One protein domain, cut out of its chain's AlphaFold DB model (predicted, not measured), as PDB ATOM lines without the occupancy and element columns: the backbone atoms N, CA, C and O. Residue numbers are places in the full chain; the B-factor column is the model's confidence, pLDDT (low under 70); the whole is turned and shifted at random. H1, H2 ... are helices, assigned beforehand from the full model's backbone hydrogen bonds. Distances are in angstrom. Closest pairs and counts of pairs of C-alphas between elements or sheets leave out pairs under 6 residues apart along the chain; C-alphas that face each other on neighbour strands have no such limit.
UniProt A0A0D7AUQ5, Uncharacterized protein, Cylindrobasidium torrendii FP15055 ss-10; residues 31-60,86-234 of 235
ATOM      1  N   HIS A  31     505.339 464.478 879.950       83.94
ATOM      2  CA  HIS A  31     504.270 463.815 879.209       83.94
ATOM      3  C   HIS A  31     504.814 462.890 878.108       83.94
ATOM      4  O   HIS A  31     504.264 461.805 877.924       83.94
ATOM      5  N   LEU A  32     505.910 463.256 877.433       88.50
ATOM      6  CA  LEU A  32     506.579 462.406 876.441       88.50
ATOM      7  C   LEU A  32     507.288 461.231 877.116       88.50
ATOM      8  O   LEU A  32     507.144 460.097 876.663       88.50
ATOM      9  N   LEU A  33     507.951 461.467 878.256       88.19
ATOM     10  CA  LEU A  33     508.542 460.393 879.063       88.19
ATOM     11  C   LEU A  33     507.488 459.372 879.507       88.19
ATOM     12  O   LEU A  33     507.689 458.169 879.359       88.19
ATOM     13  N   ARG A  34     506.325 459.830 879.985       85.56
ATOM     14  CA  ARG A  34     505.225 458.934 880.374       85.56
ATOM     15  C   ARG A  34     504.683 458.132 879.199       85.56
ATOM     16  O   ARG A  34     504.396 456.948 879.360       85.56
ATOM     17  N   GLN A  35     504.558 458.740 878.023       87.12
ATOM     18  CA  GLN A  35     504.160 457.998 876.830       87.12
ATOM     19  C   GLN A  35     505.193 456.947 876.442       87.12
ATOM     20  O   GLN A  35     504.823 455.805 876.168       87.12
ATOM     21  N   PHE A  36     506.475 457.305 876.485       91.06
ATOM     22  CA  PHE A  36     507.556 456.374 876.215       91.06
ATOM     23  C   PHE A  36     507.550 455.194 877.198       91.06
ATOM     24  O   PHE A  36     507.641 454.048 876.768       91.06
ATOM     25  N   GLU A  37     507.365 455.441 878.499       90.06
ATOM     26  CA  GLU A  37     507.247 454.391 879.522       90.06
ATOM     27  C   GLU A  37     506.100 453.411 879.222       90.06
ATOM     28  O   GLU A  37     506.284 452.197 879.316       90.06
ATOM     29  N   ILE A  38     504.923 453.915 878.825       89.44
ATOM     30  CA  ILE A  38     503.772 453.070 878.463       89.44
ATOM     31  C   ILE A  38     504.078 452.254 877.207       89.44
ATOM     32  O   ILE A  38     503.797 451.054 877.166       89.44
ATOM     33  N   ILE A  39     504.643 452.889 876.178       91.62
ATOM     34  CA  ILE A  39     505.000 452.223 874.924       91.62
ATOM     35  C   ILE A  39     506.029 451.125 875.197       91.62
ATOM     36  O   ILE A  39     505.819 449.986 874.795       91.62
ATOM     37  N   LEU A  40     507.096 451.417 875.941       92.38
ATOM     38  CA  LEU A  40     508.122 450.441 876.298       92.38
ATOM     39  C   LEU A  40     507.529 449.269 877.088       92.38
ATOM     40  O   LEU A  40     507.784 448.111 876.753       92.38
ATOM     41  N   ALA A  41     506.683 449.542 878.082       91.25
ATOM     42  CA  ALA A  41     505.986 448.503 878.835       91.25
ATOM     43  C   ALA A  41     505.133 447.599 877.919       91.25
ATOM     44  O   ALA A  41     505.101 446.375 878.090       91.25
ATOM     45  N   ARG A  42     504.487 448.173 876.895       90.69
ATOM     46  CA  ARG A  42     503.773 447.412 875.858       90.69
ATOM     47  C   ARG A  42     504.719 446.613 874.957       90.69
ATOM     48  O   ARG A  42     504.398 445.469 874.650       90.69
ATOM     49  N   VAL A  43     505.895 447.137 874.599       91.69
ATOM     50  CA  VAL A  43     506.924 446.388 873.849       91.69
ATOM     51  C   VAL A  43     507.434 445.185 874.649       91.69
ATOM     52  O   VAL A  43     507.545 444.087 874.098       91.69
ATOM     53  N   ILE A  44     507.683 445.339 875.954       88.94
ATOM     54  CA  ILE A  44     508.058 444.222 876.838       88.94
ATOM     55  C   ILE A  44     506.951 443.165 876.848       88.94
ATOM     56  O   ILE A  44     507.214 441.978 876.634       88.94
ATOM     57  N   ARG A  45     505.696 443.588 877.027       87.31
ATOM     58  CA  ARG A  45     504.530 442.698 877.007       87.31
ATOM     59  C   ARG A  45     504.382 441.959 875.671       87.31
ATOM     60  O   ARG A  45     504.132 440.753 875.670       87.31
ATOM     61  N   LEU A  46     504.555 442.659 874.549       85.38
ATOM     62  CA  LEU A  46     504.543 442.093 873.197       85.38
ATOM     63  C   LEU A  46     505.656 441.053 873.029       85.38
ATOM     64  O   LEU A  46     505.422 439.980 872.476       85.38
ATOM     65  N   THR A  47     506.849 441.341 873.546       83.62
ATOM     66  CA  THR A  47     508.011 440.447 873.483       83.62
ATOM     67  C   THR A  47     507.772 439.161 874.275       83.62
ATOM     68  O   THR A  47     507.998 438.068 873.758       83.62
ATOM     69  N   LEU A  48     507.231 439.268 875.492       79.38
ATOM     70  CA  LEU A  48     506.855 438.111 876.311       79.38
ATOM     71  C   LEU A  48     505.767 437.258 875.649       79.38
ATOM     72  O   LEU A  48     505.859 436.031 875.651       79.38
ATOM     73  N   ALA A  49     504.751 437.889 875.053       74.56
ATOM     74  CA  ALA A  49     503.727 437.175 874.294       74.56
ATOM     75  C   ALA A  49     504.325 436.483 873.054       74.56
ATOM     76  O   ALA A  49     504.005 435.328 872.769       74.56
ATOM     77  N   GLY A  50     505.242 437.165 872.363       62.75
ATOM     78  CA  GLY A  50     505.952 436.672 871.184       62.75
ATOM     79  C   GLY A  50     506.865 435.477 871.463       62.75
ATOM     80  O   GLY A  50     507.004 434.630 870.590       62.75
ATOM     81  N   ALA A  51     507.412 435.352 872.679       55.81
ATOM     82  CA  ALA A  51     508.201 434.193 873.109       55.81
ATOM     83  C   ALA A  51     507.361 432.910 873.295       55.81
ATOM     84  O   ALA A  51     507.899 431.809 873.196       55.81
ATOM     85  N   GLY A  52     506.039 433.034 873.500       40.03
ATOM     86  CA  GLY A  52     505.075 431.918 873.489       40.03
ATOM     87  C   GLY A  52     504.333 431.721 872.156       40.03
ATOM     88  O   GLY A  52     503.891 430.614 871.853       40.03
ATOM     89  N   ALA A  53     504.254 432.766 871.325       36.03
ATOM     90  CA  ALA A  53     503.747 432.729 869.955       36.03
ATOM     91  C   ALA A  53     504.761 432.408 868.824       36.03
ATOM     92  O   ALA A  53     504.370 432.606 867.665       36.03
ATOM     93  N   PRO A  54     506.000 431.891 869.048       41.34
ATOM     94  CA  PRO A  54     506.927 431.648 867.961       41.34
ATOM     95  C   PRO A  54     506.301 430.772 866.887       41.34
ATOM     96  O   PRO A  54     506.369 431.112 865.728       41.34
ATOM     97  N   PHE A  55     505.559 429.728 867.245       39.75
ATOM     98  CA  PHE A  55     504.954 428.805 866.278       39.75
ATOM     99  C   PHE A  55     503.951 429.440 865.292       39.75
ATOM    100  O   PHE A  55     503.646 428.833 864.270       39.75
ATOM    101  N   ILE A  56     503.435 430.645 865.570       42.12
ATOM    102  CA  ILE A  56     502.502 431.367 864.685       42.12
ATOM    103  C   ILE A  56     503.262 432.227 863.655       42.12
ATOM    104  O   ILE A  56     502.769 432.441 862.549       42.12
ATOM    105  N   PHE A  57     504.471 432.694 863.996       49.00
ATOM    106  CA  PHE A  57     505.249 433.664 863.205       49.00
ATOM    107  C   PHE A  57     506.664 433.176 862.817       49.00
ATOM    108  O   PHE A  57     507.316 433.763 861.958       49.00
ATOM    109  N   HIS A  58     507.128 432.075 863.406       42.66
ATOM    110  CA  HIS A  58     508.366 431.363 863.110       42.66
ATOM    111  C   HIS A  58     508.054 430.210 862.167       42.66
ATOM    112  O   HIS A  58     507.571 429.154 862.575       42.66
ATOM    113  N   GLY A  59     508.417 430.381 860.904       35.69
ATOM    114  CA  GLY A  59     508.677 429.244 860.036       35.69
ATOM    115  C   GLY A  59     509.993 428.586 860.448       35.69
ATOM    116  O   GLY A  59     511.028 428.877 859.864       35.69
ATOM    117  N   SER A  60     509.989 427.723 861.468       33.34
ATOM    118  CA  SER A  60     511.024 426.678 861.584       33.34
ATOM    119  C   SER A  60     510.640 425.406 860.820       33.34
ATOM    120  O   SER A  60     511.468 424.519 860.656       33.34
ATOM    121  N   PHE A  86     511.936 430.603 853.207       40.78
ATOM    122  CA  PHE A  86     512.876 430.718 854.328       40.78
ATOM    123  C   PHE A  86     512.896 432.119 854.963       40.78
ATOM    124  O   PHE A  86     513.617 432.350 855.934       40.78
ATOM    125  N   SER A  87     512.126 433.069 854.421       44.88
ATOM    126  CA  SER A  87     512.041 434.417 854.968       44.88
ATOM    127  C   SER A  87     511.321 434.413 856.314       44.88
ATOM    128  O   SER A  87     510.153 434.021 856.389       44.88
ATOM    129  N   ASN A  88     511.974 434.897 857.371       52.59
ATOM    130  CA  ASN A  88     511.305 435.071 858.657       52.59
ATOM    131  C   ASN A  88     510.424 436.321 858.623       52.59
ATOM    132  O   ASN A  88     510.903 437.426 858.358       52.59
ATOM    133  N   TRP A  89     509.138 436.152 858.928       58.91
ATOM    134  CA  TRP A  89     508.260 437.277 859.215       58.91
ATOM    135  C   TRP A  89     508.402 437.638 860.694       58.91
ATOM    136  O   TRP A  89     507.969 436.896 861.570       58.91
ATOM    137  N   ALA A  90     509.060 438.764 860.965       70.12
ATOM    138  CA  ALA A  90     509.394 439.218 862.312       70.12
ATOM    139  C   ALA A  90     508.634 440.515 862.647       70.12
ATOM    140  O   ALA A  90     509.233 441.590 862.654       70.12
ATOM    141  N   PRO A  91     507.313 440.465 862.894       74.31
ATOM    142  CA  PRO A  91     506.495 441.672 863.042       74.31
ATOM    143  C   PRO A  91     506.900 442.553 864.237       74.31
ATOM    144  O   PRO A  91     506.761 443.767 864.172       74.31
ATOM    145  N   SER A  92     507.465 441.992 865.311       79.94
ATOM    146  CA  SER A  92     507.969 442.786 866.446       79.94
ATOM    147  C   SER A  92     509.360 443.382 866.228       79.94
ATOM    148  O   SER A  92     509.817 444.178 867.044       79.94
ATOM    149  N   LEU A  93     510.074 442.989 865.173       83.81
ATOM    150  CA  LEU A  93     511.451 443.420 864.950       83.81
ATOM    151  C   LEU A  93     511.572 444.930 864.665       83.81
ATOM    152  O   LEU A  93     512.404 445.565 865.315       83.81
ATOM    153  N   PRO A  94     510.739 445.548 863.799       85.31
ATOM    154  CA  PRO A  94     510.729 447.002 863.630       85.31
ATOM    155  C   PRO A  94     510.427 447.751 864.934       85.31
ATOM    156  O   PRO A  94     511.056 448.766 865.214       85.31
ATOM    157  N   ILE A  95     509.516 447.222 865.756       89.81
ATOM    158  CA  ILE A  95     509.141 447.782 867.063       89.81
ATOM    159  C   ILE A  95     510.321 447.774 868.036       89.81
ATOM    160  O   ILE A  95     510.638 448.802 868.628       89.81
ATOM    161  N   LEU A  96     510.994 446.628 868.180       90.62
ATOM    162  CA  LEU A  96     512.178 446.487 869.033       90.62
ATOM    163  C   LEU A  96     513.303 447.419 868.579       90.62
ATOM    164  O   LEU A  96     513.939 448.077 869.401       90.62
ATOM    165  N   PHE A  97     513.519 447.499 867.266       91.88
ATOM    166  CA  PHE A  97     514.512 448.384 866.680       91.88
ATOM    167  C   PHE A  97     514.209 449.859 866.951       91.88
ATOM    168  O   PHE A  97     515.067 450.549 867.495       91.88
ATOM    169  N   LYS A  98     512.996 450.329 866.627       92.19
ATOM    170  CA  LYS A  98     512.569 451.713 866.883       92.19
ATOM    171  C   LYS A  98     512.691 452.066 868.362       92.19
ATOM    172  O   LYS A  98     513.233 453.116 868.687       92.19
ATOM    173  N   ASN A  99     512.257 451.174 869.257       94.50
ATOM    174  CA  ASN A  99     512.331 451.403 870.698       94.50
ATOM    175  C   ASN A  99     513.771 451.620 871.183       94.50
ATOM    176  O   ASN A  99     514.056 452.648 871.788       94.50
ATOM    177  N   LEU A 100     514.680 450.684 870.890       95.06
ATOM    178  CA  LEU A 100     516.075 450.780 871.329       95.06
ATOM    179  C   LEU A 100     516.816 451.935 870.645       95.06
ATOM    180  O   LEU A 100     517.648 452.583 871.277       95.06
ATOM    181  N   ASN A 101     516.508 452.208 869.372       94.75
ATOM    182  CA  ASN A 101     517.105 453.330 868.657       94.75
ATOM    183  C   ASN A 101     516.713 454.669 869.289       94.75
ATOM    184  O   ASN A 101     517.601 455.474 869.531       94.75
ATOM    185  N   LEU A 102     515.430 454.875 869.612       93.69
ATOM    186  CA  LEU A 102     514.958 456.102 870.262       93.69
ATOM    187  C   LEU A 102     515.601 456.314 871.637       93.69
ATOM    188  O   LEU A 102     515.995 457.432 871.953       93.69
ATOM    189  N   ILE A 103     515.760 455.254 872.436       94.19
ATOM    190  CA  ILE A 103     516.436 455.349 873.743       94.19
ATOM    191  C   ILE A 103     517.860 455.858 873.584       94.19
ATOM    192  O   ILE A 103     518.278 456.742 874.324       94.19
ATOM    193  N   GLU A 104     518.612 455.288 872.643       93.94
ATOM    194  CA  GLU A 104     519.986 455.718 872.412       93.94
ATOM    195  C   GLU A 104     520.051 457.119 871.801       93.94
ATOM    196  O   GLU A 104     520.865 457.925 872.231       93.94
ATOM    197  N   GLU A 105     519.212 457.413 870.811       92.06
ATOM    198  CA  GLU A 105     519.235 458.675 870.075       92.06
ATOM    199  C   GLU A 105     518.862 459.879 870.939       92.06
ATOM    200  O   GLU A 105     519.408 460.964 870.745       92.06
ATOM    201  N   TYR A 106     517.943 459.694 871.885       90.31
ATOM    202  CA  TYR A 106     517.494 460.726 872.819       90.31
ATOM    203  C   TYR A 106     518.109 460.583 874.212       90.31
ATOM    204  O   TYR A 106     517.685 461.279 875.126       90.31
ATOM    205  N   GLU A 107     519.100 459.700 874.374       90.62
ATOM    206  CA  GLU A 107     519.805 459.458 875.641       90.62
ATOM    207  C   GLU A 107     518.861 459.177 876.828       90.62
ATOM    208  O   GLU A 107     519.182 459.443 877.984       90.62
ATOM    209  N   LEU A 108     517.695 458.571 876.563       91.19
ATOM    210  CA  LEU A 108     516.609 458.411 877.541       91.19
ATOM    211  C   LEU A 108     516.992 457.533 878.742       91.19
ATOM    212  O   LEU A 108     516.291 457.527 879.750       91.19
ATOM    213  N   GLU A 109     518.102 456.796 878.669       91.44
ATOM    214  CA  GLU A 109     518.632 455.978 879.767       91.44
ATOM    215  C   GLU A 109     518.831 456.782 881.063       91.44
ATOM    216  O   GLU A 109     518.699 456.216 882.148       91.44
ATOM    217  N   VAL A 110     519.118 458.088 880.965       90.25
ATOM    218  CA  VAL A 110     519.334 458.958 882.136       90.25
ATOM    219  C   VAL A 110     518.034 459.482 882.755       90.25
ATOM    220  O   VAL A 110     518.036 459.886 883.917       90.25
ATOM    221  N   GLU A 111     516.930 459.467 882.003       90.06
ATOM    222  CA  GLU A 111     515.628 460.008 882.429       90.06
ATOM    223  C   GLU A 111     514.618 458.917 882.796       90.06
ATOM    224  O   GLU A 111     513.674 459.158 883.553       90.06
ATOM    225  N   LEU A 112     514.806 457.703 882.276       89.62
ATOM    226  CA  LEU A 112     513.902 456.588 882.519       89.62
ATOM    227  C   LEU A 112     514.062 455.994 883.925       89.62
ATOM    228  O   LEU A 112     515.152 455.997 884.504       89.62
ATOM    229  N   PRO A 113     512.993 455.383 884.474       90.19
ATOM    230  CA  PRO A 113     513.074 454.680 885.743       90.19
ATOM    231  C   PRO A 113     514.150 453.581 885.721       90.19
ATOM    232  O   PRO A 113     514.234 452.831 884.742       90.19
ATOM    233  N   PRO A 114     514.900 453.368 886.819       91.19
ATOM    234  CA  PRO A 114     515.951 452.349 886.873       91.19
ATOM    235  C   PRO A 114     515.468 450.939 886.510       91.19
ATOM    236  O   PRO A 114     516.188 450.174 885.876       91.19
ATOM    237  N   THR A 115     514.236 450.582 886.885       89.31
ATOM    238  CA  THR A 115     513.622 449.295 886.524       89.31
ATOM    239  C   THR A 115     513.490 449.129 885.010       89.31
ATOM    240  O   THR A 115     513.785 448.060 884.484       89.31
ATOM    241  N   THR A 116     513.092 450.193 884.312       90.19
ATOM    242  CA  THR A 116     512.959 450.233 882.851       90.19
ATOM    243  C   THR A 116     514.316 450.090 882.172       90.19
ATOM    244  O   THR A 116     514.468 449.262 881.277       90.19
ATOM    245  N   VAL A 117     515.324 450.831 882.642       92.00
ATOM    246  CA  VAL A 117     516.697 450.765 882.111       92.00
ATOM    247  C   VAL A 117     517.283 449.358 882.276       92.00
ATOM    248  O   VAL A 117     517.830 448.783 881.339       92.00
ATOM    249  N   ARG A 118     517.072 448.733 883.438       90.38
ATOM    250  CA  ARG A 118     517.503 447.349 883.700       90.38
ATOM    251  C   ARG A 118     516.756 446.300 882.874       90.38
ATOM    252  O   ARG A 118     517.188 445.153 882.829       90.38
ATOM    253  N   ALA A 119     515.643 446.651 882.230       90.31
ATOM    254  CA  ALA A 119     514.922 445.762 881.321       90.31
ATOM    255  C   ALA A 119     515.419 445.855 879.862       90.31
ATOM    256  O   ALA A 119     515.073 444.995 879.051       90.31
ATOM    257  N   LEU A 120     516.253 446.841 879.506       92.12
ATOM    258  CA  LEU A 120     516.777 446.998 878.142       92.12
ATOM    259  C   LEU A 120     517.591 445.798 877.634       92.12
ATOM    260  O   LEU A 120     517.406 445.437 876.466       92.12
ATOM    261  N   PRO A 121     518.402 445.104 878.462       89.19
ATOM    262  CA  PRO A 121     519.074 443.885 878.025       89.19
ATOM    263  C   PRO A 121     518.106 442.808 877.528       89.19
ATOM    264  O   PRO A 121     518.399 442.139 876.542       89.19
ATOM    265  N   PHE A 122     516.916 442.684 878.126       87.19
ATOM    266  CA  PHE A 122     515.897 441.736 877.664       87.19
ATOM    267  C   PHE A 122     515.376 442.085 876.262       87.19
ATOM    268  O   PHE A 122     515.267 441.207 875.404       87.19
ATOM    269  N   LEU A 123     515.103 443.366 875.997       88.50
ATOM    270  CA  LEU A 123     514.667 443.834 874.677       88.50
ATOM    271  C   LEU A 123     515.767 443.662 873.617       88.50
ATOM    272  O   LEU A 123     515.482 443.272 872.484       88.50
ATOM    273  N   ALA A 124     517.028 443.892 873.985       88.50
ATOM    274  CA  ALA A 124     518.178 443.676 873.110       88.50
ATOM    275  C   ALA A 124     518.392 442.190 872.784       88.50
ATOM    276  O   ALA A 124     518.632 441.834 871.628       88.50
ATOM    277  N   THR A 125     518.233 441.309 873.773       83.38
ATOM    278  CA  THR A 125     518.241 439.855 873.575       83.38
ATOM    279  C   THR A 125     517.093 439.416 872.668       83.38
ATOM    280  O   THR A 125     517.291 438.581 871.786       83.38
ATOM    281  N   ALA A 126     515.903 440.005 872.810       83.50
ATOM    282  CA  ALA A 126     514.783 439.737 871.913       83.50
ATOM    283  C   ALA A 126     515.055 440.216 870.478       83.50
ATOM    284  O   ALA A 126     514.791 439.485 869.524       83.50
ATOM    285  N   LEU A 127     515.645 441.405 870.309       84.94
ATOM    286  CA  LEU A 127     516.099 441.910 869.012       84.94
ATOM    287  C   LEU A 127     517.107 440.937 868.374       84.94
ATOM    288  O   LEU A 127     516.959 440.546 867.216       84.94
ATOM    289  N   ARG A 128     518.078 440.458 869.162       80.81
ATOM    290  CA  ARG A 128     519.041 439.433 868.744       80.81
ATOM    291  C   ARG A 128     518.354 438.131 868.334       80.81
ATOM    292  O   ARG A 128     518.687 437.571 867.295       80.81
ATOM    293  N   PHE A 129     517.390 437.651 869.107       78.12
ATOM    294  CA  PHE A 129     516.658 436.424 868.798       78.12
ATOM    295  C   PHE A 129     515.961 436.479 867.428       78.12
ATOM    296  O   PHE A 129     515.939 435.485 866.703       78.12
ATOM    297  N   TRP A 130     515.441 437.646 867.040       77.06
ATOM    298  CA  TRP A 130     514.842 437.849 865.720       77.06
ATOM    299  C   TRP A 130     515.863 437.971 864.590       77.06
ATOM    300  O   TRP A 130     515.551 437.619 863.453       77.06
ATOM    301  N   MET A 131     517.072 438.451 864.882       78.81
ATOM    302  CA  MET A 131     518.135 438.610 863.888       78.81
ATOM    303  C   MET A 131     518.945 437.338 863.635       78.81
ATOM    304  O   MET A 131     519.509 437.182 862.551       78.81
ATOM    305  N   PHE A 132     518.992 436.423 864.601       74.94
ATOM    306  CA  PHE A 132     519.875 435.262 864.572       74.94
ATOM    307  C   PHE A 132     519.124 433.947 864.810       74.94
ATOM    308  O   PHE A 132     518.075 433.875 865.451       74.94
ATOM    309  N   GLU A 133     519.666 432.859 864.289       68.06
ATOM    310  CA  GLU A 133     519.285 431.503 864.660       68.06
ATOM    311  C   GLU A 133     519.937 431.136 866.000       68.06
ATOM    312  O   GLU A 133     521.158 431.182 866.146       68.06
ATOM    313  N   GLY A 134     519.122 430.781 866.999       58.00
ATOM    314  CA  GLY A 134     519.566 430.682 868.395       58.00
ATOM    315  C   GLY A 134     520.663 429.645 868.674       58.00
ATOM    316  O   GLY A 134     521.454 429.849 869.586       58.00
ATOM    317  N   ALA A 135     520.744 428.558 867.899       55.47
ATOM    318  CA  ALA A 135     521.745 427.504 868.106       55.47
ATOM    319  C   ALA A 135     523.061 427.753 867.348       55.47
ATOM    320  O   ALA A 135     524.125 427.326 867.788       55.47
ATOM    321  N   THR A 136     522.991 428.427 866.202       61.84
ATOM    322  CA  THR A 136     524.104 428.554 865.249       61.84
ATOM    323  C   THR A 136     524.675 429.967 865.199       61.84
ATOM    324  O   THR A 136     525.684 430.181 864.532       61.84
ATOM    325  N   ASN A 137     524.037 430.945 865.863       69.19
ATOM    326  CA  ASN A 137     524.315 432.378 865.709       69.19
ATOM    327  C   ASN A 137     524.369 432.817 864.236       69.19
ATOM    328  O   ASN A 137     525.038 433.790 863.896       69.19
ATOM    329  N   THR A 138     523.677 432.091 863.356       73.69
ATOM    330  CA  THR A 138     523.620 432.417 861.935       73.69
ATOM    331  C   THR A 138     522.602 433.521 861.736       73.69
ATOM    332  O   THR A 138     521.504 433.490 862.288       73.69
ATOM    333  N   GLU A 139     522.990 434.537 860.985       75.94
ATOM    334  CA  GLU A 139     522.134 435.670 860.683       75.94
ATOM    335  C   GLU A 139     520.976 435.275 859.760       75.94
ATOM    336  O   GLU A 139     521.174 434.658 858.715       75.94
ATOM    337  N   ARG A 140     519.755 435.683 860.118       71.62
ATOM    338  CA  ARG A 140     518.554 435.426 859.317       71.62
ATOM    339  C   ARG A 140     518.455 436.404 858.144       71.62
ATOM    340  O   ARG A 140     518.842 437.576 858.241       71.62
ATOM    341  N   VAL A 141     517.857 435.945 857.047       69.19
ATOM    342  CA  VAL A 141     517.354 436.831 855.987       69.19
ATOM    343  C   VAL A 141     516.009 437.392 856.441       69.19
ATOM    344  O   VAL A 141     515.096 436.638 856.786       69.19
ATOM    345  N   ILE A 142     515.903 438.720 856.484       68.19
ATOM    346  CA  ILE A 142     514.720 439.425 856.982       68.19
ATOM    347  C   ILE A 142     514.312 440.467 855.950       68.19
ATOM    348  O   ILE A 142     515.088 441.367 855.630       68.19
ATOM    349  N   HIS A 143     513.097 440.339 855.422       63.78
ATOM    350  CA  HIS A 143     512.583 441.267 854.418       63.78
ATOM    351  C   HIS A 143     512.153 442.586 855.045       63.78
ATOM    352  O   HIS A 143     511.719 442.636 856.192       63.78
ATOM    353  N   GLY A 144     512.241 443.653 854.253       67.19
ATOM    354  CA  GLY A 144     511.821 444.992 854.665       67.19
ATOM    355  C   GLY A 144     512.838 445.730 855.537       67.19
ATOM    356  O   GLY A 144     512.593 446.876 855.895       67.19
ATOM    357  N   ILE A 145     513.991 445.123 855.837       72.25
ATOM    358  CA  ILE A 145     515.084 445.769 856.573       72.25
ATOM    359  C   ILE A 145     516.223 446.064 855.603       72.25
ATOM    360  O   ILE A 145     516.823 445.154 855.031       72.25
ATOM    361  N   TRP A 146     516.533 447.346 855.414       77.75
ATOM    362  CA  TRP A 146     517.654 447.767 854.575       77.75
ATOM    363  C   TRP A 146     519.001 447.577 855.303       77.75
ATOM    364  O   TRP A 146     519.038 447.562 856.538       77.75
ATOM    365  N   PRO A 147     520.135 447.479 854.576       81.62
ATOM    366  CA  PRO A 147     521.442 447.182 855.176       81.62
ATOM    367  C   PRO A 147     521.868 448.141 856.300       81.62
ATOM    368  O   PRO A 147     522.431 447.703 857.300       81.62
ATOM    369  N   GLY A 148     521.557 449.435 856.170       85.31
ATOM    370  CA  GLY A 148     521.854 450.442 857.196       85.31
ATOM    371  C   GLY A 148     521.099 450.213 858.511       85.31
ATOM    372  O   GLY A 148     521.712 450.236 859.576       85.31
ATOM    373  N   ALA A 149     519.796 449.914 858.448       86.44
ATOM    374  CA  ALA A 149     519.014 449.555 859.634       86.44
ATOM    375  C   ALA A 149     519.542 448.276 860.283       86.44
ATOM    376  O   ALA A 149     519.675 448.216 861.501       86.44
ATOM    377  N   ARG A 150     519.914 447.278 859.473       86.12
ATOM    378  CA  ARG A 150     520.512 446.037 859.976       86.12
ATOM    379  C   ARG A 150     521.791 446.318 860.766       86.12
ATOM    380  O   ARG A 150     521.896 445.890 861.911       86.12
ATOM    381  N   ALA A 151     522.730 447.076 860.196       90.44
ATOM    382  CA  ALA A 151     523.971 447.460 860.876       90.44
ATOM    383  C   ALA A 151     523.695 448.197 862.196       90.44
ATOM    384  O   ALA A 151     524.293 447.882 863.223       90.44
ATOM    385  N   ARG A 152     522.722 449.117 862.196       94.31
ATOM    386  CA  ARG A 152     522.291 449.820 863.407       94.31
ATOM    387  C   ARG A 152     521.722 448.871 864.464       94.31
ATOM    388  O   ARG A 152     522.060 449.006 865.636       94.31
ATOM    389  N   MET A 153     520.917 447.879 864.076       92.69
ATOM    390  CA  MET A 153     520.409 446.862 865.004       92.69
ATOM    391  C   MET A 153     521.546 446.059 865.653       92.69
ATOM    392  O   MET A 153     521.478 445.798 866.852       92.69
ATOM    393  N   HIS A 154     522.618 445.726 864.920       92.31
ATOM    394  CA  HIS A 154     523.803 445.096 865.518       92.31
ATOM    395  C   HIS A 154     524.444 445.980 866.590       92.31
ATOM    396  O   HIS A 154     524.765 445.483 867.669       92.31
ATOM    397  N   THR A 155     524.596 447.280 866.319       94.81
ATOM    398  CA  THR A 155     525.127 448.243 867.294       94.81
ATOM    399  C   THR A 155     524.254 448.307 868.545       94.81
ATOM    400  O   THR A 155     524.781 448.239 869.654       94.81
ATOM    401  N   LEU A 156     522.929 448.358 868.386       94.69
ATOM    402  CA  LEU A 156     521.982 448.387 869.504       94.69
ATOM    403  C   LEU A 156     522.039 447.100 870.337       94.69
ATOM    404  O   LEU A 156     522.112 447.171 871.562       94.69
ATOM    405  N   ILE A 157     522.085 445.927 869.694       91.31
ATOM    406  CA  ILE A 157     522.286 444.648 870.392       91.31
ATOM    407  C   ILE A 157     523.594 444.696 871.182       91.31
ATOM    408  O   ILE A 157     523.598 444.407 872.373       91.31
ATOM    409  N   ALA A 158     524.700 445.089 870.549       90.69
ATOM    410  CA  ALA A 158     526.002 445.140 871.205       90.69
ATOM    411  C   ALA A 158     526.041 446.148 872.364       90.69
ATOM    412  O   ALA A 158     526.749 445.908 873.340       90.69
ATOM    413  N   LYS A 159     525.298 447.259 872.278       92.38
ATOM    414  CA  LYS A 159     525.188 448.268 873.339       92.38
ATOM    415  C   LYS A 159     524.404 447.739 874.540       92.38
ATOM    416  O   LYS A 159     524.911 447.811 875.655       92.38
ATOM    417  N   PHE A 160     523.205 447.210 874.306       89.81
ATOM    418  CA  PHE A 160     522.230 446.924 875.360       89.81
ATOM    419  C   PHE A 160     522.252 445.473 875.863       89.81
ATOM    420  O   PHE A 160     521.861 445.216 876.993       89.81
ATOM    421  N   SER A 161     522.759 444.512 875.086       80.81
ATOM    422  CA  SER A 161     522.824 443.089 875.472       80.81
ATOM    423  C   SER A 161     523.999 442.754 876.412       80.81
ATOM    424  O   SER A 161     524.309 441.578 876.594       80.81
ATOM    425  N   LYS A 162     524.697 443.755 876.968       65.81
ATOM    426  CA  LYS A 162     525.969 443.580 877.697       65.81
ATOM    427  C   LYS A 162     525.841 442.925 879.077       65.81
ATOM    428  O   LYS A 162     526.866 442.557 879.645       65.81
ATOM    429  N   GLU A 163     524.633 442.788 879.618       57.59
ATOM    430  CA  GLU A 163     524.424 442.277 880.975       57.59
ATOM    431  C   GLU A 163     524.074 440.781 880.981       57.59
ATOM    432  O   GLU A 163     523.008 440.354 880.529       57.59
ATOM    433  N   ASP A 164     525.004 439.992 881.522       56.03
ATOM    434  CA  ASP A 164     524.747 438.674 882.097       56.03
ATOM    435  C   ASP A 164     524.963 438.820 883.618       56.03
ATOM    436  O   ASP A 164     526.032 439.285 884.031       56.03
ATOM    437  N   PRO A 165     523.974 438.516 884.476       67.00
ATOM    438  CA  PRO A 165     522.722 437.823 884.184       67.00
ATOM    439  C   PRO A 165     521.683 438.675 883.444       67.00
ATOM    440  O   PRO A 165     521.518 439.862 883.716       67.00
ATOM    441  N   GLN A 166     520.918 438.019 882.564       77.56
ATOM    442  CA  GLN A 166     519.673 438.575 882.026       77.56
ATOM    443  C   GLN A 166     518.750 439.046 883.165       77.56
ATOM    444  O   GLN A 166     518.736 438.434 884.241       77.56
ATOM    445  N   PRO A 167     517.956 440.111 882.952       76.69
ATOM    446  CA  PRO A 167     517.113 440.652 884.006       76.69
ATOM    447  C   PRO A 167     516.102 439.609 884.487       76.69
ATOM    448  O   PRO A 167     515.441 438.935 883.695       76.69
ATOM    449  N   GLY A 168     515.980 439.494 885.810       76.69
ATOM    450  CA  GLY A 168     515.017 438.602 886.450       76.69
ATOM    451  C   GLY A 168     513.566 438.983 886.149       76.69
ATOM    452  O   GLY A 168     513.257 440.113 885.753       76.69
ATOM    453  N   PHE A 169     512.652 438.041 886.387       82.56
ATOM    454  CA  PHE A 169     511.220 438.237 886.153       82.56
ATOM    455  C   PHE A 169     510.643 439.427 886.925       82.56
ATOM    456  O   PHE A 169     509.708 440.058 886.443       82.56
ATOM    457  N   GLU A 170     511.178 439.760 888.098       86.56
ATOM    458  CA  GLU A 170     510.746 440.906 888.900       86.56
ATOM    459  C   GLU A 170     511.020 442.230 888.181       86.56
ATOM    460  O   GLU A 170     510.159 443.106 888.163       86.56
ATOM    461  N   ILE A 171     512.185 442.360 887.534       86.81
ATOM    462  CA  ILE A 171     512.569 443.557 886.770       86.81
ATOM    463  C   ILE A 171     511.680 443.682 885.535       86.81
ATOM    464  O   ILE A 171     511.119 444.745 885.284       86.81
ATOM    465  N   ILE A 172     511.501 442.580 884.800       86.62
ATOM    466  CA  ILE A 172     510.659 442.544 883.598       86.62
ATOM    467  C   ILE A 172     509.202 442.883 883.951       86.62
ATOM    468  O   ILE A 172     508.560 443.669 883.258       86.62
ATOM    469  N   ASN A 173     508.674 442.324 885.044       86.44
ATOM    470  CA  ASN A 173     507.322 442.626 885.507       86.44
ATOM    471  C   ASN A 173     507.180 444.065 886.004       86.44
ATOM    472  O   ASN A 173     506.174 444.691 885.687       86.44
ATOM    473  N   GLY A 174     508.166 444.584 886.738       86.19
ATOM    474  CA  GLY A 174     508.160 445.965 887.218       86.19
ATOM    475  C   GLY A 174     508.240 446.980 886.075       86.19
ATOM    476  O   GLY A 174     507.554 447.996 886.097       86.19
ATOM    477  N   ALA A 175     508.990 446.680 885.012       88.75
ATOM    478  CA  ALA A 175     509.026 447.507 883.804       88.75
ATOM    479  C   ALA A 175     507.687 447.511 883.033       88.75
ATOM    480  O   ALA A 175     507.462 448.379 882.196       88.75
ATOM    481  N   MET A 176     506.774 446.577 883.333       88.31
ATOM    482  CA  MET A 176     505.390 446.592 882.849       88.31
ATOM    483  C   MET A 176     504.411 447.277 883.817       88.31
ATOM    484  O   MET A 176     503.226 447.375 883.511       88.31
ATOM    485  N   ASP A 177     504.833 447.778 884.975       85.81
ATOM    486  CA  ASP A 177     503.907 448.461 885.884       85.81
ATOM    487  C   ASP A 177     503.253 449.723 885.293       85.81
ATOM    488  O   ASP A 177     502.073 449.935 885.593       85.81
ATOM    489  N   PRO A 178     503.887 450.500 884.384       84.81
ATOM    490  CA  PRO A 178     503.208 451.605 883.714       84.81
ATOM    491  C   PRO A 178     501.907 451.185 883.025       84.81
ATOM    492  O   PRO A 178     500.919 451.892 883.122       84.81
ATOM    493  N   ILE A 179     501.813 450.005 882.404       82.75
ATOM    494  CA  ILE A 179     500.527 449.576 881.822       82.75
ATOM    495  C   ILE A 179     499.502 449.159 882.886       82.75
ATOM    496  O   ILE A 179     498.307 449.259 882.632       82.75
ATOM    497  N   ARG A 180     499.936 448.709 884.072       70.69
ATOM    498  CA  ARG A 180     499.052 448.277 885.173       70.69
ATOM    499  C   ARG A 180     498.486 449.459 885.948       70.69
ATOM    500  O   ARG A 180     497.296 449.487 886.234       70.69
ATOM    501  N   MET A 181     499.315 450.460 886.228       66.19
ATOM    502  CA  MET A 181     498.909 451.670 886.948       66.19
ATOM    503  C   MET A 181     497.870 452.498 886.171       66.19
ATOM    504  O   MET A 181     497.075 453.209 886.776       66.19
ATOM    505  N   TYR A 182     497.816 452.358 884.842       62.31
ATOM    506  CA  TYR A 182     496.806 453.003 883.991       62.31
ATOM    507  C   TYR A 182     495.480 452.223 883.899       62.31
ATOM    508  O   TYR A 182     494.492 452.754 883.397       62.31
ATOM    509  N   ILE A 183     495.418 450.974 884.379       57.72
ATOM    510  CA  ILE A 183     494.197 450.151 884.334       57.72
ATOM    511  C   ILE A 183     493.212 450.542 885.449       57.72
ATOM    512  O   ILE A 183     492.005 450.431 885.217       57.72
ATOM    513  N   ASP A 184     493.697 451.085 886.571       50.75
ATOM    514  CA  ASP A 184     492.914 451.348 887.790       50.75
ATOM    515  C   ASP A 184     492.717 452.851 888.085       50.75
ATOM    516  O   ASP A 184     493.018 453.353 889.165       50.75
ATOM    517  N   GLY A 185     492.150 453.587 887.122       48.34
ATOM    518  CA  GLY A 185     491.465 454.858 887.410       48.34
ATOM    519  C   GLY A 185     492.328 456.120 887.535       48.34
ATOM    520  O   GLY A 185     491.846 457.116 888.079       48.34
ATOM    521  N   ALA A 186     493.555 456.136 887.010       48.66
ATOM    522  CA  ALA A 186     494.348 457.363 886.929       48.66
ATOM    523  C   ALA A 186     493.661 458.408 886.022       48.66
ATOM    524  O   ALA A 186     493.499 458.209 884.817       48.66
ATOM    525  N   GLN A 187     493.225 459.523 886.615       51.59
ATOM    526  CA  GLN A 187     492.763 460.699 885.880       51.59
ATOM    527  C   GLN A 187     493.968 461.419 885.236       51.59
ATOM    528  O   GLN A 187     494.931 461.723 885.933       51.59
ATOM    529  N   VAL A 188     493.823 461.777 883.944       47.69
ATOM    530  CA  VAL A 188     494.682 462.645 883.082       47.69
ATOM    531  C   VAL A 188     495.889 461.932 882.418       47.69
ATOM    532  O   VAL A 188     496.665 461.293 883.109       47.69
ATOM    533  N   ALA A 189     496.181 461.973 881.104       46.88
ATOM    534  CA  ALA A 189     495.618 462.578 879.878       46.88
ATOM    535  C   ALA A 189     495.351 461.457 878.826       46.88
ATOM    536  O   ALA A 189     495.848 460.345 879.013       46.88
ATOM    537  N   PRO A 190     494.580 461.670 877.735       58.12
ATOM    538  CA  PRO A 190     494.114 460.591 876.859       58.12
ATOM    539  C   PRO A 190     495.206 460.153 875.872       58.12
ATOM    540  O   PRO A 190     495.103 460.373 874.668       58.12
ATOM    541  N   TYR A 191     496.280 459.544 876.364       62.25
ATOM    542  CA  TYR A 191     497.312 459.010 875.486       62.25
ATOM    543  C   TYR A 191     496.752 457.793 874.750       62.25
ATOM    544  O   TYR A 191     496.375 456.803 875.384       62.25
ATOM    545  N   ARG A 192     496.697 457.857 873.414       64.12
ATOM    546  CA  ARG A 192     496.230 456.763 872.540       64.12
ATOM    547  C   ARG A 192     496.871 455.425 872.915       64.12
ATOM    548  O   ARG A 192     496.178 454.411 872.978       64.12
ATOM    549  N   CYS A 193     498.157 455.447 873.262       64.56
ATOM    550  CA  CYS A 193     498.932 454.266 873.623       64.56
ATOM    551  C   CYS A 193     498.402 453.511 874.862       64.56
ATOM    552  O   CYS A 193     498.687 452.323 875.020       64.56
ATOM    553  N   SER A 194     497.592 454.150 875.715       65.06
ATOM    554  CA  SER A 194     496.970 453.521 876.891       65.06
ATOM    555  C   SER A 194     495.772 452.618 876.547       65.06
ATOM    556  O   SER A 194     495.464 451.692 877.304       65.06
ATOM    557  N   LEU A 195     495.136 452.817 875.384       63.00
ATOM    558  CA  LEU A 195     493.914 452.110 874.971       63.00
ATOM    559  C   LEU A 195     494.137 450.617 874.685       63.00
ATOM    560  O   LEU A 195     493.197 449.822 874.717       63.00
ATOM    561  N   PHE A 196     495.381 450.215 874.428       65.81
ATOM    562  CA  PHE A 196     495.711 448.877 873.926       65.81
ATOM    563  C   PHE A 196     496.396 447.975 874.964       65.81
ATOM    564  O   PHE A 196     496.715 446.812 874.711       65.81
ATOM    565  N   THR A 197     496.513 448.461 876.199       67.69
ATOM    566  CA  THR A 197     497.150 447.767 877.332       67.69
ATOM    567  C   THR A 197     496.426 446.492 877.790       67.69
ATOM    568  O   THR A 197     497.004 445.687 878.518       67.69
ATOM    569  N   ARG A 198     495.185 446.253 877.333       72.88
ATOM    570  CA  ARG A 198     494.329 445.128 877.762       72.88
ATOM    571  C   ARG A 198     494.143 444.009 876.725       72.88
ATOM    572  O   ARG A 198     493.480 443.021 877.025       72.88
ATOM    573  N   ARG A 199     494.722 444.122 875.523       74.25
ATOM    574  CA  ARG A 199     494.537 443.131 874.437       74.25
ATOM    575  C   ARG A 199     495.029 441.729 874.792       74.25
ATOM    576  O   ARG A 199     496.068 441.594 875.428       74.25
ATOM    577  N   ASP A 200     494.342 440.686 874.338       77.00
ATOM    578  CA  ASP A 200     494.807 439.302 874.496       77.00
ATOM    579  C   ASP A 200     495.838 438.949 873.411       77.00
ATOM    580  O   ASP A 200     495.499 438.405 872.361       77.00
ATOM    581  N   LEU A 201     497.114 439.249 873.675       75.75
ATOM    582  CA  LEU A 201     498.223 439.032 872.732       75.75
ATOM    583  C   LEU A 201     498.525 437.550 872.446       75.75
ATOM    584  O   LEU A 201     499.398 437.252 871.636       75.75
ATOM    585  N   ARG A 202     497.808 436.611 873.080       71.38
ATOM    586  CA  ARG A 202     497.854 435.185 872.717       71.38
ATOM    587  C   ARG A 202     497.146 434.920 871.388       71.38
ATOM    588  O   ARG A 202     497.387 433.894 870.759       71.38
ATOM    589  N   ARG A 203     496.266 435.827 870.955       70.38
ATOM    590  CA  ARG A 203     495.591 435.766 869.657       70.38
ATOM    591  C   ARG A 203     496.457 436.461 868.613       70.38
ATOM    592  O   ARG A 203     496.739 437.649 868.740       70.38
ATOM    593  N   GLY A 204     496.821 435.746 867.547       69.44
ATOM    594  CA  GLY A 204     497.672 436.289 866.482       69.44
ATOM    595  C   GLY A 204     497.125 437.572 865.841       69.44
ATOM    596  O   GLY A 204     497.903 438.465 865.520       69.44
ATOM    597  N   SER A 205     495.800 437.718 865.709       70.44
ATOM    598  CA  SER A 205     495.180 438.963 865.221       70.44
ATOM    599  C   SER A 205     495.453 440.137 866.155       70.44
ATOM    600  O   SER A 205     495.946 441.164 865.711       70.44
ATOM    601  N   GLU A 206     495.187 439.974 867.450       75.38
ATOM    602  CA  GLU A 206     495.403 441.017 868.459       75.38
ATOM    603  C   GLU A 206     496.884 441.385 868.583       75.38
ATOM    604  O   GLU A 206     497.207 442.554 868.768       75.38
ATOM    605  N   TYR A 207     497.782 440.406 868.428       76.94
ATOM    606  CA  TYR A 207     499.225 440.631 868.377       76.94
ATOM    607  C   TYR A 207     499.623 441.553 867.217       76.94
ATOM    608  O   TYR A 207     500.384 442.496 867.407       76.94
ATOM    609  N   LEU A 208     499.093 441.318 866.015       77.00
ATOM    610  CA  LEU A 208     499.416 442.145 864.849       77.00
ATOM    611  C   LEU A 208     498.814 443.540 864.939       77.00
ATOM    612  O   LEU A 208     499.481 444.509 864.588       77.00
ATOM    613  N   VAL A 209     497.583 443.661 865.441       80.38
ATOM    614  CA  VAL A 209     497.014 444.987 865.689       80.38
ATOM    615  C   VAL A 209     497.842 445.708 866.759       80.38
ATOM    616  O   VAL A 209     498.055 446.906 866.646       80.38
ATOM    617  N   GLU A 210     498.367 445.013 867.773       84.94
ATOM    618  CA  GLU A 210     499.275 445.618 868.755       84.94
ATOM    619  C   GLU A 210     500.574 446.125 868.124       84.94
ATOM    620  O   GLU A 210     500.987 447.241 868.429       84.94
ATOM    621  N   VAL A 211     501.178 445.360 867.210       84.44
ATOM    622  CA  VAL A 211     502.353 445.799 866.439       84.44
ATOM    623  C   VAL A 211     502.046 447.082 865.667       84.44
ATOM    624  O   VAL A 211     502.778 448.055 865.804       84.44
ATOM    625  N   VAL A 212     500.943 447.122 864.915       82.88
ATOM    626  CA  VAL A 212     500.570 448.296 864.105       82.88
ATOM    627  C   VAL A 212     500.275 449.521 864.976       82.88
ATOM    628  O   VAL A 212     500.669 450.637 864.642       82.88
ATOM    629  N   GLU A 213     499.594 449.344 866.109       87.00
ATOM    630  CA  GLU A 213     499.348 450.454 867.036       87.00
ATOM    631  C   GLU A 213     500.651 450.963 867.661       87.00
ATOM    632  O   GLU A 213     500.848 452.172 867.728       87.00
ATOM    633  N   LEU A 214     501.567 450.069 868.048       89.19
ATOM    634  CA  LEU A 214     502.888 450.465 868.541       89.19
ATOM    635  C   LEU A 214     503.698 451.209 867.474       89.19
ATOM    636  O   LEU A 214     504.368 452.180 867.809       89.19
ATOM    637  N   GLU A 215     503.628 450.806 866.202       87.56
ATOM    638  CA  GLU A 215     504.300 451.532 865.115       87.56
ATOM    639  C   GLU A 215     503.787 452.969 865.000       87.56
ATOM    640  O   GLU A 215     504.597 453.890 864.882       87.56
ATOM    641  N   ASN A 216     502.467 453.158 865.074       85.94
ATOM    642  CA  ASN A 216     501.844 454.479 865.040       85.94
ATOM    643  C   ASN A 216     502.220 455.323 866.263       85.94
ATOM    644  O   ASN A 216     502.550 456.499 866.113       85.94
ATOM    645  N   ASP A 217     502.190 454.729 867.459       89.69
ATOM    646  CA  ASP A 217     502.541 455.421 868.700       89.69
ATOM    647  C   ASP A 217     504.019 455.852 868.700       89.69
ATOM    648  O   ASP A 217     504.330 456.968 869.115       89.69
ATOM    649  N   PHE A 218     504.927 455.020 868.171       90.62
ATOM    650  CA  PHE A 218     506.331 455.401 867.993       90.62
ATOM    651  C   PHE A 218     506.505 456.549 867.008       90.62
ATOM    652  O   PHE A 218     507.237 457.478 867.314       90.62
ATOM    653  N   SER A 219     505.846 456.503 865.849       89.06
ATOM    654  CA  SER A 219     505.968 457.573 864.852       89.06
ATOM    655  C   SER A 219     505.428 458.911 865.360       89.06
ATOM    656  O   SER A 219     506.000 459.958 865.058       89.06
ATOM    657  N   TRP A 220     504.361 458.888 866.164       89.12
ATOM    658  CA  TRP A 220     503.881 460.089 866.844       89.12
ATOM    659  C   TRP A 220     504.910 460.597 867.863       89.12
ATOM    660  O   TRP A 220     505.307 461.756 867.801       89.12
ATOM    661  N   LEU A 221     505.404 459.724 868.745       91.06
ATOM    662  CA  LEU A 221     506.357 460.109 869.786       91.06
ATOM    663  C   LEU A 221     507.688 460.623 869.219       91.06
ATOM    664  O   LEU A 221     508.228 461.598 869.725       91.06
ATOM    665  N   GLU A 222     508.207 459.982 868.175       91.50
ATOM    666  CA  GLU A 222     509.415 460.407 867.462       91.50
ATOM    667  C   GLU A 222     509.256 461.825 866.901       91.50
ATOM    668  O   GLU A 222     510.162 462.640 867.043       91.50
ATOM    669  N   SER A 223     508.083 462.147 866.345       91.44
ATOM    670  CA  SER A 223     507.789 463.491 865.832       91.44
ATOM    671  C   SER A 223     507.780 464.538 866.950       91.44
ATOM    672  O   SER A 223     508.365 465.604 866.799       91.44
ATOM    673  N   GLU A 224     507.159 464.234 868.090       92.06
ATOM    674  CA  GLU A 224     507.084 465.159 869.231       92.06
ATOM    675  C   GLU A 224     508.442 465.358 869.914       92.06
ATOM    676  O   GLU A 224     508.791 466.472 870.298       92.06
ATOM    677  N   LEU A 225     509.233 464.291 870.043       91.19
ATOM    678  CA  LEU A 225     510.599 464.373 870.559       91.19
ATOM    679  C   LEU A 225     511.502 465.192 869.630       91.19
ATOM    680  O   LEU A 225     512.335 465.960 870.114       91.19
ATOM    681  N   GLN A 226     511.325 465.056 868.315       92.00
ATOM    682  CA  GLN A 226     512.058 465.847 867.335       92.00
ATOM    683  C   GLN A 226     511.686 467.333 867.436       92.00
ATOM    684  O   GLN A 226     512.582 468.160 867.564       92.00
ATOM    685  N   LEU A 227     510.389 467.665 867.486       91.19
ATOM    686  CA  LEU A 227     509.920 469.044 867.681       91.19
ATOM    687  C   LEU A 227     510.499 469.663 868.956       91.19
ATOM    688  O   LEU A 227     511.062 470.752 868.921       91.19
ATOM    689  N   TRP A 228     510.427 468.937 870.073       90.12
ATOM    690  CA  TRP A 228     511.009 469.387 871.333       90.12
ATOM    691  C   TRP A 228     512.518 469.661 871.217       90.12
ATOM    692  O   TRP A 228     513.017 470.643 871.769       90.12
ATOM    693  N   ARG A 229     513.254 468.794 870.512       88.00
ATOM    694  CA  ARG A 229     514.700 468.927 870.301       88.00
ATOM    695  C   ARG A 229     515.043 470.127 869.416       88.00
ATOM    696  O   ARG A 229     516.028 470.804 869.707       88.00
ATOM    697  N   ASP A 230     514.253 470.387 868.383       88.94
ATOM    698  CA  ASP A 230     514.435 471.532 867.483       88.94
ATOM    699  C   ASP A 230     514.170 472.851 868.229       88.94
ATOM    700  O   ASP A 230     514.997 473.765 868.185       88.94
ATOM    701  N   GLU A 231     513.142 472.884 869.086       87.56
ATOM    702  CA  GLU A 231     512.883 474.009 869.995       87.56
ATOM    703  C   GLU A 231     514.064 474.292 870.941       87.56
ATOM    704  O   GLU A 231     514.367 475.456 871.214       87.56
ATOM    705  N   GLN A 232     514.773 473.259 871.424       82.12
ATOM    706  CA  GLN A 232     515.985 473.460 872.236       82.12
ATOM    707  C   GLN A 232     517.155 474.030 871.419       82.12
ATOM    708  O   GLN A 232     518.034 474.689 871.977       82.12
ATOM    709  N   ARG A 233     517.196 473.765 870.108       81.56
ATOM    710  CA  ARG A 233     518.241 474.251 869.192       81.56
ATOM    711  C   ARG A 233     517.949 475.650 868.645       81.56
ATOM    712  O   ARG A 233     518.865 476.285 868.126       81.56
ATOM    713  N   GLY A 234     516.724 476.146 868.817       72.56
ATOM    714  CA  GLY A 234     516.279 477.429 868.273       72.56
ATOM    715  C   GLY A 234     516.040 477.393 866.761       72.56
ATOM    716  O   GLY A 234     516.149 478.438 866.117       72.56
TER     717      GLY A 234
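Overview. This is residues 31 to 60 and 86 to 234 of the 235 residues of an uncharacterized protein of Cylindrobasidium torrendii FP15055 ss-10 (UniProt A0A0D7AUQ5). The long helix H10 lies side by side with both H1 and H3, and these three make a bundle in which H1 and H3 only just touch. The hairpin of H5 and H6 packs on H3, while the short helices H8 and H9 pack on H1, H9 also on H10; H4 and H7 pair with each other close to H1. The 179 printed residues hold ten named helices, H1 to H10 in order, and no named strand: the class is all helix. The whole is compact and rounded, with a radius of gyration of the C-alphas of 16.1 A and spans of 47 by 39 by 32 A.

Arrangement. H10, residues 204 to 233, touches H1, residues 31 to 52, opposite ways at a shallow tilt of 29 degrees; the closest C-alphas, of Ile 39 and Leu 214, are 6.9 A apart. With residues 211 to 222 alone, H10 touches H3, residues 93 to 105, the same way at a shallow tilt of 20 degrees, closest at C-alphas Ile 95 and Glu 215, 6.4 A. H1 and H3 only just touch, with 3 pairs of C-alphas within 8 A, closest at Leu 40 and Asn 99, 7.1 A. H3 touches H5, residues 120 to 131, opposite ways at a steep tilt of 42 degrees; C-alphas Leu 96 and Leu 127, the closest, are 6.0 A apart. H5 and H6, residues 147 to 160, form a helical hairpin, closest at C-alphas Ala 124 and Ile 157, 5.0 A. H1, the hub, touches five helices, among them H8, residues 177 to 181, closest at C-alphas Ile 38 and Pro 178, 5.5 A. H9, residues 192 to 196, touches H10, closest at C-alphas Cys 193 and Asp 217, 6.2 A. H4, residues 114 to 117, touches H7, residues 169 to 174, closest at C-alphas Thr 115 and Ile 171, 5.8 A. H2, residues 54 to 57, touches no helix. Every O i to N i+4 pair is within hydrogen-bond range in H3, H5, H6, H7, H8 and H10; H1 has 17 of 18, H9 has 0 of 1 but 1 of 2 O i to N i+3 pairs, and H2 and H4 are too short for an i+4 pair.

Along the chain. H10 measures 43.3 A, from C-alpha 204 at (497.672, 436.289, 866.482) to C-alpha 233 at (518.241, 474.251, 869.192). H1 begins at C-alpha 31, (504.270, 463.815, 879.209), and measures 32.4 A; H6 measures 20.2 A, H3 17.9 A and H5 16.6 A.

Size, cuts and confidence. The farthest C-alphas, of Ser 60 and Gly 234, are 51.5 A apart. Residues 61 to 85 are not printed; C-alphas 60 and 86 are 8.5 A apart across the cut. The link from H5 to H6 is long, with 15 residues. Mean pLDDT of the printed part is 78.0; 46 residues are under 70, among them 50 to 60 and 181 to 197.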